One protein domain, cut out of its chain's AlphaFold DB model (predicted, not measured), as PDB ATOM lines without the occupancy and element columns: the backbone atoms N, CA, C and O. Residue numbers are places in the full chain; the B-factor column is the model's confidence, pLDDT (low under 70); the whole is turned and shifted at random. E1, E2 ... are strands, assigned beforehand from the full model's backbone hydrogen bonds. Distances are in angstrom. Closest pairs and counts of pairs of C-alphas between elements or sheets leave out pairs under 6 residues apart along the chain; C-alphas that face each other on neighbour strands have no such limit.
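What this domain is: This is residues 3 to 11 and 92 to 168 of the 176 residues of the protein "Large repetitive protein" of Salmonella enterica subsp. arizonae (UniProt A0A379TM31). With little regular structure, this is a small sandwich: two short three-stranded sheets face to face, with long loops at residues 100 to 116 and 133 to 149. The 86 printed residues hold six named strands, E1 to E6, and no named helix; the class is all strand, with 28 residues in named elements. Sheet E2, E3, E5 is antiparallel; E4, E1, E6 is mixed. The whole is compact, radius of gyration of the C-alphas 12.6 A, spanning 39 by 27 by 19 A.

Where its parts are: E2 is residues 96 to 99, E3 117 to 121, E5 150 to 154. E1, residues 3 to 8, is 17.1 A long from C-alpha 3 at (43.331, -13.776, 46.818). E4 is 128 to 132; E6, 165 to 167, ends at C-alpha (39.573, -15.837, 42.608).

How they stand to each other: Within hydrogen-bond range are N 98 and O 119 in the hairpin E2 and E3, 2.9 A; N 118 and O 153 between antiparallel E3 and E5, 2.8 A; N 6 and O 130 between antiparallel E1 and E4, 3.0 A; N 3 and O 165 between parallel E1 and E6, 2.7 A. The closest C-alphas of E4 and E5, Val 129 and Trp 151, are 7.1 A apart.

The domain as a whole: The farthest C-alphas, Pro 11 and Gly 104, are 42.4 A apart. Residues 12 to 91 are cut out, C-alphas 11 and 92 10.7 A apart. Links E2 to E3 and E4 to E5 are long. Model pLDDT is under 70 at residues 3 to 5, 7 to 11 and 164 to 168.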
ATOM      1  N   ALA A   3      44.392 -14.464  46.108       49.09
ATOM      2  CA  ALA A   3      43.331 -13.776  46.818       49.09
ATOM      3  C   ALA A   3      42.019 -14.549  46.629       49.09
ATOM      4  O   ALA A   3      41.729 -15.032  45.543       49.09
ATOM      5  N   VAL A   4      41.229 -14.705  47.684       56.28
ATOM      6  CA  VAL A   4      39.964 -15.451  47.640       56.28
ATOM      7  C   VAL A   4      38.858 -14.535  48.138       56.28
ATOM      8  O   VAL A   4      39.042 -13.793  49.103       56.28
ATOM      9  N   CYS A   5      37.713 -14.565  47.464       61.56
ATOM     10  CA  CYS A   5      36.516 -13.836  47.858       61.56
ATOM     11  C   CYS A   5      35.405 -14.833  48.208       61.56
ATOM     12  O   CYS A   5      35.264 -15.867  47.551       61.56
ATOM     13  N   LEU A   6      34.639 -14.532  49.256       70.56
ATOM     14  CA  LEU A   6      33.476 -15.315  49.662       70.56
ATOM     15  C   LEU A   6      32.277 -14.386  49.848       70.56
ATOM     16  O   LEU A   6      32.367 -13.365  50.532       70.56
ATOM     17  N   ALA A   7      31.151 -14.792  49.273       67.19
ATOM     18  CA  ALA A   7      29.834 -14.239  49.539       67.19
ATOM     19  C   ALA A   7      28.996 -15.273  50.304       67.19
ATOM     20  O   ALA A   7      29.202 -16.478  50.140       67.19
ATOM     21  N   THR A   8      28.069 -14.823  51.148       62.28
ATOM     22  CA  THR A   8      27.119 -15.717  51.833       62.28
ATOM     23  C   THR A   8      25.690 -15.194  51.718       62.28
ATOM     24  O   THR A   8      25.441 -14.033  52.062       62.28
ATOM     25  N   ILE A   9      24.765 -16.065  51.313       59.69
ATOM     26  CA  ILE A   9      23.310 -15.865  51.415       59.69
ATOM     27  C   ILE A   9      22.748 -16.621  52.635       59.69
ATOM     28  O   ILE A   9      23.457 -17.388  53.294       59.69
ATOM     29  N   SER A  10      21.477 -16.381  52.962       54.44
ATOM     30  CA  SER A  10      20.732 -17.097  54.012       54.44
ATOM     31  C   SER A  10      20.696 -18.625  53.779       54.44
ATOM     32  O   SER A  10      20.854 -19.075  52.651       54.44
ATOM     33  N   PRO A  11      20.513 -19.462  54.820       56.41
ATOM     34  CA  PRO A  11      20.678 -20.916  54.717       56.41
ATOM     35  C   PRO A  11      19.860 -21.581  53.593       56.41
ATOM     36  O   PRO A  11      18.656 -21.375  53.461       56.41
ATOM     37  N   THR A  92      24.416 -18.384  45.283       74.94
ATOM     38  CA  THR A  92      25.496 -17.502  45.740       74.94
ATOM     39  C   THR A  92      26.614 -17.531  44.723       74.94
ATOM     40  O   THR A  92      27.322 -18.528  44.593       74.94
ATOM     41  N   VAL A  93      26.791 -16.428  44.004       78.88
ATOM     42  CA  VAL A  93      27.852 -16.291  43.004       78.88
ATOM     43  C   VAL A  93      28.561 -14.955  43.155       78.88
ATOM     44  O   VAL A  93      27.972 -13.957  43.569       78.88
ATOM     45  N   ILE A  94      29.842 -14.933  42.799       84.62
ATOM     46  CA  ILE A  94      30.586 -13.694  42.595       84.62
ATOM     47  C   ILE A  94      30.528 -13.386  41.103       84.62
ATOM     48  O   ILE A  94      31.157 -14.074  40.305       84.62
ATOM     49  N   ASN A  95      29.761 -12.361  40.730       86.44
ATOM     50  CA  ASN A  95      29.575 -11.967  39.333       86.44
ATOM     51  C   ASN A  95      30.842 -11.328  38.762       86.44
ATOM     52  O   ASN A  95      31.221 -11.591  37.623       86.44
ATOM     53  N   SER A  96      31.494 -10.459  39.539       88.81
ATOM     54  CA  SER A  96      32.753  -9.834  39.136       88.81
ATOM     55  C   SER A  96      33.544  -9.307  40.325       88.81
ATOM     56  O   SER A  96      32.994  -8.990  41.381       88.81
ATOM     57  N   ILE A  97      34.850  -9.181  40.118       89.94
ATOM     58  CA  ILE A  97      35.775  -8.484  41.002       89.94
ATOM     59  C   ILE A  97      36.669  -7.591  40.144       89.94
ATOM     60  O   ILE A  97      37.182  -8.028  39.118       89.94
ATOM     61  N   VAL A  98      36.811  -6.328  40.537       90.44
ATOM     62  CA  VAL A  98      37.550  -5.308  39.785       90.44
ATOM     63  C   VAL A  98      38.476  -4.560  40.734       90.44
ATOM     64  O   VAL A  98      38.048  -4.155  41.817       90.44
ATOM     65  N   LEU A  99      39.724  -4.353  40.314       91.00
ATOM     66  CA  LEU A  99      40.642  -3.416  40.954       91.00
ATOM     67  C   LEU A  99      40.266  -1.995  40.517       91.00
ATOM     68  O   LEU A  99      40.363  -1.645  39.346       91.00
ATOM     69  N   VAL A 100      39.764  -1.187  41.447       93.06
ATOM     70  CA  VAL A 100      39.220   0.149  41.154       93.06
ATOM     71  C   VAL A 100      40.332   1.177  40.977       93.06
ATOM     72  O   VAL A 100      40.214   2.074  40.148       93.06
ATOM     73  N   ASN A 101      41.410   1.057  41.751       90.94
ATOM     74  CA  ASN A 101      42.574   1.938  41.699       90.94
ATOM     75  C   ASN A 101      43.719   1.328  40.877       90.94
ATOM     76  O   ASN A 101      44.869   1.336  41.314       90.94
ATOM     77  N   ASP A 102      43.389   0.805  39.697       87.94
ATOM     78  CA  ASP A 102      44.340   0.275  38.717       87.94
ATOM     79  C   ASP A 102      45.220   1.408  38.159       87.94
ATOM     80  O   ASP A 102      44.707   2.396  37.624       87.94
ATOM     81  N   SER A 103      46.536   1.330  38.364       86.69
ATOM     82  CA  SER A 103      47.454   2.455  38.145       86.69
ATOM     83  C   SER A 103      48.456   2.142  37.041       86.69
ATOM     84  O   SER A 103      48.985   1.042  36.979       86.69
ATOM     85  N   GLY A 104      48.829   3.132  36.231       91.06
ATOM     86  CA  GLY A 104      49.722   2.887  35.099       91.06
ATOM     87  C   GLY A 104      48.923   2.423  33.885       91.06
ATOM     88  O   GLY A 104      48.313   3.263  33.223       91.06
ATOM     89  N   ILE A 105      48.935   1.123  33.573       89.62
ATOM     90  CA  ILE A 105      48.216   0.574  32.414       89.62
ATOM     91  C   ILE A 105      46.823   0.123  32.856       89.62
ATOM     92  O   ILE A 105      46.666  -0.865  33.551       89.62
ATOM     93  N   VAL A 106      45.784   0.823  32.404       87.50
ATOM     94  CA  VAL A 106      44.400   0.461  32.742       87.50
ATOM     95  C   VAL A 106      44.048  -0.926  32.194       87.50
ATOM     96  O   VAL A 106      44.166  -1.175  30.993       87.50
ATOM     97  N   GLY A 107      43.536  -1.790  33.064       83.81
ATOM     98  CA  GLY A 107      43.047  -3.127  32.748       83.81
ATOM     99  C   GLY A 107      44.093  -4.234  32.874       83.81
ATOM    100  O   GLY A 107      43.758  -5.389  32.604       83.81
ATOM    101  N   ASP A 108      45.330  -3.927  33.277       84.06
ATOM    102  CA  ASP A 108      46.344  -4.951  33.559       84.06
ATOM    103  C   ASP A 108      46.240  -5.522  34.990       84.06
ATOM    104  O   ASP A 108      46.858  -6.548  35.291       84.06
ATOM    105  N   ASN A 109      45.373  -4.933  35.827       85.88
ATOM    106  CA  ASN A 109      45.173  -5.262  37.240       85.88
ATOM    107  C   ASN A 109      46.435  -5.051  38.094       85.88
ATOM    108  O   ASN A 109      46.692  -5.825  39.025       85.88
ATOM    109  N   MET A 110      47.227  -4.022  37.792       83.38
ATOM    110  CA  MET A 110      48.425  -3.650  38.532       83.38
ATOM    111  C   MET A 110      48.266  -2.262  39.160       83.38
ATOM    112  O   MET A 110      47.977  -1.261  38.516       83.38
ATOM    113  N   THR A 111      48.512  -2.169  40.467       88.50
ATOM    114  CA  THR A 111      48.476  -0.889  41.180       88.50
ATOM    115  C   THR A 111      49.746  -0.658  41.982       88.50
ATOM    116  O   THR A 111      50.298  -1.591  42.559       88.50
ATOM    117  N   ASN A 112      50.201   0.592  42.032       90.12
ATOM    118  CA  ASN A 112      51.232   1.058  42.957       90.12
ATOM    119  C   ASN A 112      50.640   1.592  44.274       90.12
ATOM    120  O   ASN A 112      51.367   2.124  45.114       90.12
ATOM    121  N   ASN A 113      49.321   1.493  44.451       90.50
ATOM    122  CA  ASN A 113      48.654   1.884  45.676       90.50
ATOM    123  C   ASN A 113      48.744   0.751  46.708       90.50
ATOM    124  O   ASN A 113      48.182  -0.325  46.509       90.50
ATOM    125  N   VAL A 114      49.399   1.026  47.837       90.00
ATOM    126  CA  VAL A 114      49.573   0.066  48.941       90.00
ATOM    127  C   VAL A 114      48.263  -0.268  49.673       90.00
ATOM    128  O   VAL A 114      48.214  -1.241  50.419       90.00
ATOM    129  N   HIS A 115      47.184   0.476  49.411       90.56
ATOM    130  CA  HIS A 115      45.816   0.187  49.840       90.56
ATOM    131  C   HIS A 115      44.935  -0.119  48.616       90.56
ATOM    132  O   HIS A 115      44.142   0.731  48.182       90.56
ATOM    133  N   PRO A 116      45.062  -1.310  48.005       90.50
ATOM    134  CA  PRO A 116      44.257  -1.665  46.844       90.50
ATOM    135  C   PRO A 116      42.763  -1.608  47.186       90.50
ATOM    136  O   PRO A 116      42.320  -2.035  48.258       90.50
ATOM    137  N   HIS A 117      41.987  -1.046  46.262       92.69
ATOM    138  CA  HIS A 117      40.540  -0.906  46.368       92.69
ATOM    139  C   HIS A 117      39.886  -1.859  45.380       92.69
ATOM    140  O   HIS A 117      40.039  -1.725  44.170       92.69
ATOM    141  N   PHE A 118      39.119  -2.804  45.906       92.62
ATOM    142  CA  PHE A 118      38.336  -3.739  45.120       92.62
ATOM    143  C   PHE A 118      36.862  -3.367  45.119       92.62
ATOM    144  O   PHE A 118      36.289  -2.982  46.143       92.62
ATOM    145  N   ARG A 119      36.231  -3.567  43.967       93.88
ATOM    146  CA  ARG A 119      34.781  -3.624  43.831       93.88
ATOM    147  C   ARG A 119      34.373  -5.046  43.494       93.88
ATOM    148  O   ARG A 119      34.920  -5.640  42.570       93.88
ATOM    149  N   VAL A 120      33.398  -5.562  44.226       93.56
ATOM    150  CA  VAL A 120      32.830  -6.894  44.032       93.56
ATOM    151  C   VAL A 120      31.360  -6.741  43.663       93.56
ATOM    152  O   VAL A 120      30.634  -5.989  44.315       93.56
ATOM    153  N   THR A 121      30.934  -7.452  42.623       91.94
ATOM    154  CA  THR A 121      29.530  -7.534  42.211       91.94
ATOM    155  C   THR A 121      29.005  -8.930  42.519       91.94
ATOM    156  O   THR A 121      29.628  -9.922  42.145       91.94
ATOM    157  N   VAL A 122      27.861  -9.007  43.187       90.31
ATOM    158  CA  VAL A 122      27.167 -10.229  43.625       90.31
ATOM    159  C   VAL A 122      25.651 -10.058  43.428       90.31
ATOM    160  O   VAL A 122      25.211  -8.931  43.184       90.31
ATOM    161  N   PRO A 123      24.842 -11.129  43.521       88.94
ATOM    162  CA  PRO A 123      23.389 -11.018  43.648       88.94
ATOM    163  C   PRO A 123      22.954 -10.060  44.774       88.94
ATOM    164  O   PRO A 123      23.673  -9.849  45.754       88.94
ATOM    165  N   GLU A 124      21.793  -9.421  44.612       88.81
ATOM    166  CA  GLU A 124      21.335  -8.340  45.502       88.81
ATOM    167  C   GLU A 124      20.956  -8.798  46.918       88.81
ATOM    168  O   GLU A 124      20.915  -7.978  47.837       88.81
ATOM    169  N   ASP A 125      20.671 -10.083  47.080       84.25
ATOM    170  CA  ASP A 125      20.278 -10.770  48.309       84.25
ATOM    171  C   ASP A 125      21.483 -11.239  49.153       84.25
ATOM    172  O   ASP A 125      21.317 -11.685  50.293       84.25
ATOM    173  N   VAL A 126      22.713 -11.086  48.641       86.38
ATOM    174  CA  VAL A 126      23.936 -11.368  49.402       86.38
ATOM    175  C   VAL A 126      24.058 -10.425  50.596       86.38
ATOM    176  O   VAL A 126      24.098  -9.201  50.455       86.38
ATOM    177  N   ASN A 127      24.218 -11.019  51.780       87.00
ATOM    178  CA  ASN A 127      24.254 -10.288  53.047       87.00
ATOM    179  C   ASN A 127      25.668  -9.907  53.496       87.00
ATOM    180  O   ASN A 127      25.838  -8.967  54.270       87.00
ATOM    181  N   VAL A 128      26.686 -10.652  53.058       89.38
ATOM    182  CA  VAL A 128      28.083 -10.429  53.447       89.38
ATOM    183  C   VAL A 128      29.000 -10.779  52.282       89.38
ATOM    184  O   VAL A 128      28.875 -11.854  51.696       89.38
ATOM    185  N   VAL A 129      29.965  -9.898  52.009       90.88
ATOM    186  CA  VAL A 129      31.111 -10.148  51.126       90.88
ATOM    187  C   VAL A 129      32.401  -9.990  51.927       90.88
ATOM    188  O   VAL A 129      32.564  -9.021  52.672       90.88
ATOM    189  N   ARG A 130      33.329 -10.940  51.779       90.88
ATOM    190  CA  ARG A 130      34.655 -10.896  52.408       90.88
ATOM    191  C   ARG A 130      35.764 -11.123  51.395       90.88
ATOM    192  O   ARG A 130      35.607 -11.940  50.491       90.88
ATOM    193  N   LEU A 131      36.889 -10.436  51.585       90.81
ATOM    194  CA  LEU A 131      38.089 -10.576  50.761       90.81
ATOM    195  C   LEU A 131      39.273 -11.056  51.600       90.81
ATOM    196  O   LEU A 131      39.420 -10.681  52.762       90.81
ATOM    197  N   SER A 132      40.133 -11.851  50.978       86.94
ATOM    198  CA  SER A 132      41.396 -12.337  51.525       86.94
ATOM    199  C   SER A 132      42.482 -12.258  50.452       86.94
ATOM    200  O   SER A 132      42.191 -12.532  49.292       86.94
ATOM    201  N   ILE A 133      43.722 -11.917  50.820       85.00
ATOM    202  CA  ILE A 133      44.910 -11.949  49.932       85.00
ATOM    203  C   ILE A 133      45.907 -13.055  50.302       85.00
ATOM    204  O   ILE A 133      46.853 -13.314  49.560       85.00
ATOM    205  N   ASP A 134      45.695 -13.719  51.437       80.81
ATOM    206  CA  ASP A 134      46.591 -14.712  52.031       80.81
ATOM    207  C   ASP A 134      46.033 -16.141  51.917       80.81
ATOM    208  O   ASP A 134      46.277 -16.998  52.770       80.81
ATOM    209  N   GLY A 135      45.266 -16.407  50.855       78.69
ATOM    210  CA  GLY A 135      44.676 -17.721  50.599       78.69
ATOM    211  C   GLY A 135      43.533 -18.099  51.544       78.69
ATOM    212  O   GLY A 135      43.263 -19.284  51.713       78.69
ATOM    213  N   GLY A 136      42.859 -17.121  52.153       82.06
ATOM    214  CA  GLY A 136      41.740 -17.342  53.071       82.06
ATOM    215  C   GLY A 136      42.149 -17.503  54.536       82.06
ATOM    216  O   GLY A 136      41.313 -17.914  55.343       82.06
ATOM    217  N   THR A 137      43.399 -17.190  54.888       81.81
ATOM    218  CA  THR A 137      43.886 -17.249  56.275       81.81
ATOM    219  C   THR A 137      43.302 -16.099  57.095       81.81
ATOM    220  O   THR A 137      42.840 -16.301  58.218       81.81
ATOM    221  N   THR A 138      43.241 -14.903  56.511       85.38
ATOM    222  CA  THR A 138      42.578 -13.727  57.077       85.38
ATOM    223  C   THR A 138      41.545 -13.165  56.108       85.38
ATOM    224  O   THR A 138      41.684 -13.268  54.888       85.38
ATOM    225  N   TRP A 139      40.476 -12.585  56.663       90.81
ATOM    226  CA  TRP A 139      39.337 -12.069  55.905       90.81
ATOM    227  C   TRP A 139      38.961 -10.658  56.353       90.81
ATOM    228  O   TRP A 139      38.730 -10.415  57.538       90.81
ATOM    229  N   GLY A 140      38.831  -9.752  55.389       90.31
ATOM    230  CA  GLY A 140      38.258  -8.425  55.571       90.31
ATOM    231  C   GLY A 140      36.805  -8.371  55.114       90.31
ATOM    232  O   GLY A 140      36.473  -8.896  54.055       90.31
ATOM    233  N   ASN A 141      35.938  -7.723  55.895       93.62
ATOM    234  CA  ASN A 141      34.551  -7.480  55.494       93.62
ATOM    235  C   ASN A 141      34.495  -6.309  54.506       93.62
ATOM    236  O   ASN A 141      34.956  -5.212  54.824       93.62
ATOM    237  N   ALA A 142      33.906  -6.536  53.335       94.81
ATOM    238  CA  ALA A 142      33.571  -5.471  52.403       94.81
ATOM    239  C   ALA A 142      32.376  -4.658  52.912       94.81
ATOM    240  O   ALA A 142      31.553  -5.142  53.691       94.81
ATOM    241  N   THR A 143      32.255  -3.434  52.416       96.56
ATOM    242  CA  THR A 143      31.139  -2.536  52.715       96.56
ATOM    243  C   THR A 143      30.219  -2.460  51.507       96.56
ATOM    244  O   THR A 143      30.672  -2.190  50.390       96.56
ATOM    245  N   GLN A 144      28.924  -2.686  51.714       95.31
ATOM    246  CA  GLN A 144      27.935  -2.541  50.653       95.31
ATOM    247  C   GLN A 144      27.871  -1.077  50.202       95.31
ATOM    248  O   GLN A 144      27.918  -0.155  51.017       95.31
ATOM    249  N   SER A 145      27.808  -0.854  48.893       95.94
ATOM    250  CA  SER A 145      27.629   0.482  48.331       95.94
ATOM    251  C   SER A 145      26.167   0.936  48.443       95.94
ATOM    252  O   SER A 145      25.305   0.197  48.909       95.94
ATOM    253  N   ALA A 146      25.861   2.142  47.954       95.31
ATOM    254  CA  ALA A 146      24.477   2.596  47.802       95.31
ATOM    255  C   ALA A 146      23.663   1.761  46.786       95.31
ATOM    256  O   ALA A 146      22.435   1.775  46.822       95.31
ATOM    257  N   VAL A 147      24.333   1.046  45.879       95.56
ATOM    258  CA  VAL A 147      23.722   0.122  44.914       95.56
ATOM    259  C   VAL A 147      23.799  -1.299  45.474       95.56
ATOM    260  O   VAL A 147      24.898  -1.780  45.780       95.56
ATOM    261  N   LYS A 148      22.646  -1.974  45.600       92.19
ATOM    262  CA  LYS A 148      22.575  -3.382  46.021       92.19
ATOM    263  C   LYS A 148      23.395  -4.275  45.091       92.19
ATOM    264  O   LYS A 148      23.574  -3.970  43.917       92.19
ATOM    265  N   GLY A 149      23.948  -5.351  45.642       91.19
ATOM    266  CA  GLY A 149      24.835  -6.253  44.902       91.19
ATOM    267  C   GLY A 149      26.239  -5.696  44.623       91.19
ATOM    268  O   GLY A 149      27.115  -6.466  44.238       91.19
ATOM    269  N   ILE A 150      26.514  -4.407  44.865       95.25
ATOM    270  CA  ILE A 150      27.853  -3.818  44.708       95.25
ATOM    271  C   ILE A 150      28.487  -3.581  46.077       95.25
ATOM    272  O   ILE A 150      27.963  -2.830  46.900       95.25
ATOM    273  N   TRP A 151      29.662  -4.165  46.286       96.50
ATOM    274  CA  TRP A 151      30.445  -4.074  47.516       96.50
ATOM    275  C   TRP A 151      31.826  -3.489  47.228       96.50
ATOM    276  O   TRP A 151      32.418  -3.758  46.185       96.50
ATOM    277  N   ASN A 152      32.343  -2.680  48.150       96.31
ATOM    278  CA  ASN A 152      33.671  -2.081  48.063       96.31
ATOM    279  C   ASN A 152      34.531  -2.546  49.235       96.31
ATOM    280  O   ASN A 152      34.051  -2.636  50.366       96.31
ATOM    281  N   TYR A 153      35.806  -2.801  48.972       95.12
ATOM    282  CA  TYR A 153      36.779  -3.106  50.007       95.12
ATOM    283  C   TYR A 153      38.094  -2.393  49.728       95.12
ATOM    284  O   TYR A 153      38.724  -2.626  48.698       95.12
ATOM    285  N   ASN A 154      38.500  -1.538  50.660       93.31
ATOM    286  CA  ASN A 154      39.795  -0.875  50.650       93.31
ATOM    287  C   ASN A 154      40.665  -1.584  51.681       93.31
ATOM    288  O   ASN A 154      40.252  -1.714  52.837       93.31
ATOM    289  N   TRP A 155      41.849  -2.043  51.272       91.81
ATOM    290  CA  TRP A 155      42.747  -2.714  52.207       91.81
ATOM    291  C   TRP A 155      43.165  -1.742  53.323       91.81
ATOM    292  O   TRP A 155      43.675  -0.664  53.017       91.81
ATOM    293  N   PRO A 156      42.945  -2.065  54.609       90.00
ATOM    294  CA  PRO A 156      43.145  -1.106  55.699       90.00
ATOM    295  C   PRO A 156      44.621  -0.889  56.056       90.00
ATOM    296  O   PRO A 156      44.955   0.090  56.716       90.00
ATOM    297  N   THR A 157      45.500  -1.795  55.635       89.25
ATOM    298  CA  THR A 157      46.942  -1.765  55.892       89.25
ATOM    299  C   THR A 157      47.705  -1.882  54.586       89.25
ATOM    300  O   THR A 157      47.181  -2.458  53.632       89.25
ATOM    301  N   ASP A 158      48.949  -1.411  54.588       89.56
ATOM    302  CA  ASP A 158      49.866  -1.550  53.464       89.56
ATOM    303  C   ASP A 158      49.977  -3.018  53.036       89.56
ATOM    304  O   ASP A 158      50.262  -3.914  53.839       89.56
ATOM    305  N   VAL A 159      49.735  -3.257  51.753       85.94
ATOM    306  CA  VAL A 159      49.978  -4.530  51.086       85.94
ATOM    307  C   VAL A 159      51.349  -4.446  50.424       85.94
ATOM    308  O   VAL A 159      51.612  -3.522  49.658       85.94
ATOM    309  N   GLY A 160      52.237  -5.389  50.744       82.25
ATOM    310  CA  GLY A 160      53.572  -5.447  50.145       82.25
ATOM    311  C   GLY A 160      53.544  -5.829  48.662       82.25
ATOM    312  O   GLY A 160      52.566  -6.390  48.169       82.25
ATOM    313  N   ASP A 161      54.647  -5.568  47.960       76.81
ATOM    314  CA  ASP A 161      54.798  -5.933  46.550       76.81
ATOM    315  C   ASP A 161      54.613  -7.441  46.331       76.81
ATOM    316  O   ASP A 161      55.201  -8.283  47.017       76.81
ATOM    317  N   GLY A 162      53.827  -7.799  45.317       74.81
ATOM    318  CA  GLY A 162      53.613  -9.192  44.959       74.81
ATOM    319  C   GLY A 162      52.446  -9.403  44.007       74.81
ATOM    320  O   GLY A 162      51.624  -8.522  43.769       74.81
ATOM    321  N   LYS A 163      52.362 -10.618  43.456       71.00
ATOM    322  CA  LYS A 163      51.207 -11.044  42.663       71.00
ATOM    323  C   LYS A 163      50.127 -11.615  43.580       71.00
ATOM    324  O   LYS A 163      50.326 -12.667  44.207       71.00
ATOM    325  N   TYR A 164      48.973 -10.955  43.564       67.12
ATOM    326  CA  TYR A 164      47.740 -11.374  44.220       67.12
ATOM    327  C   TYR A 164      46.697 -11.652  43.143       67.12
ATOM    328  O   TYR A 164      46.468 -10.827  42.267       67.12
ATOM    329  N   THR A 165      46.119 -12.850  43.132       59.00
ATOM    330  CA  THR A 165      45.144 -13.248  42.099       59.00
ATOM    331  C   THR A 165      43.768 -13.352  42.732       59.00
ATOM    332  O   THR A 165      43.600 -14.276  43.517       59.00
ATOM    333  N   PRO A 166      42.813 -12.447  42.463       52.12
ATOM    334  CA  PRO A 166      41.464 -12.569  42.996       52.12
ATOM    335  C   PRO A 166      40.761 -13.744  42.320       52.12
ATOM    336  O   PRO A 166      40.454 -13.686  41.134       52.12
ATOM    337  N   ASP A 167      40.507 -14.819  43.056       49.69
ATOM    338  CA  ASP A 167      39.573 -15.837  42.608       49.69
ATOM    339  C   ASP A 167      38.162 -15.272  42.780       49.69
ATOM    340  O   ASP A 167      37.694 -15.030  43.900       49.69
ATOM    341  N   GLY A 168      37.485 -15.062  41.649       45.59
ATOM    342  CA  GLY A 168      36.033 -14.943  41.589       45.59
ATOM    343  C   GLY A 168      35.448 -16.285  42.001       45.59
ATOM    344  O   GLY A 168      35.135 -17.112  41.153       45.59
TER     345      GLY A 168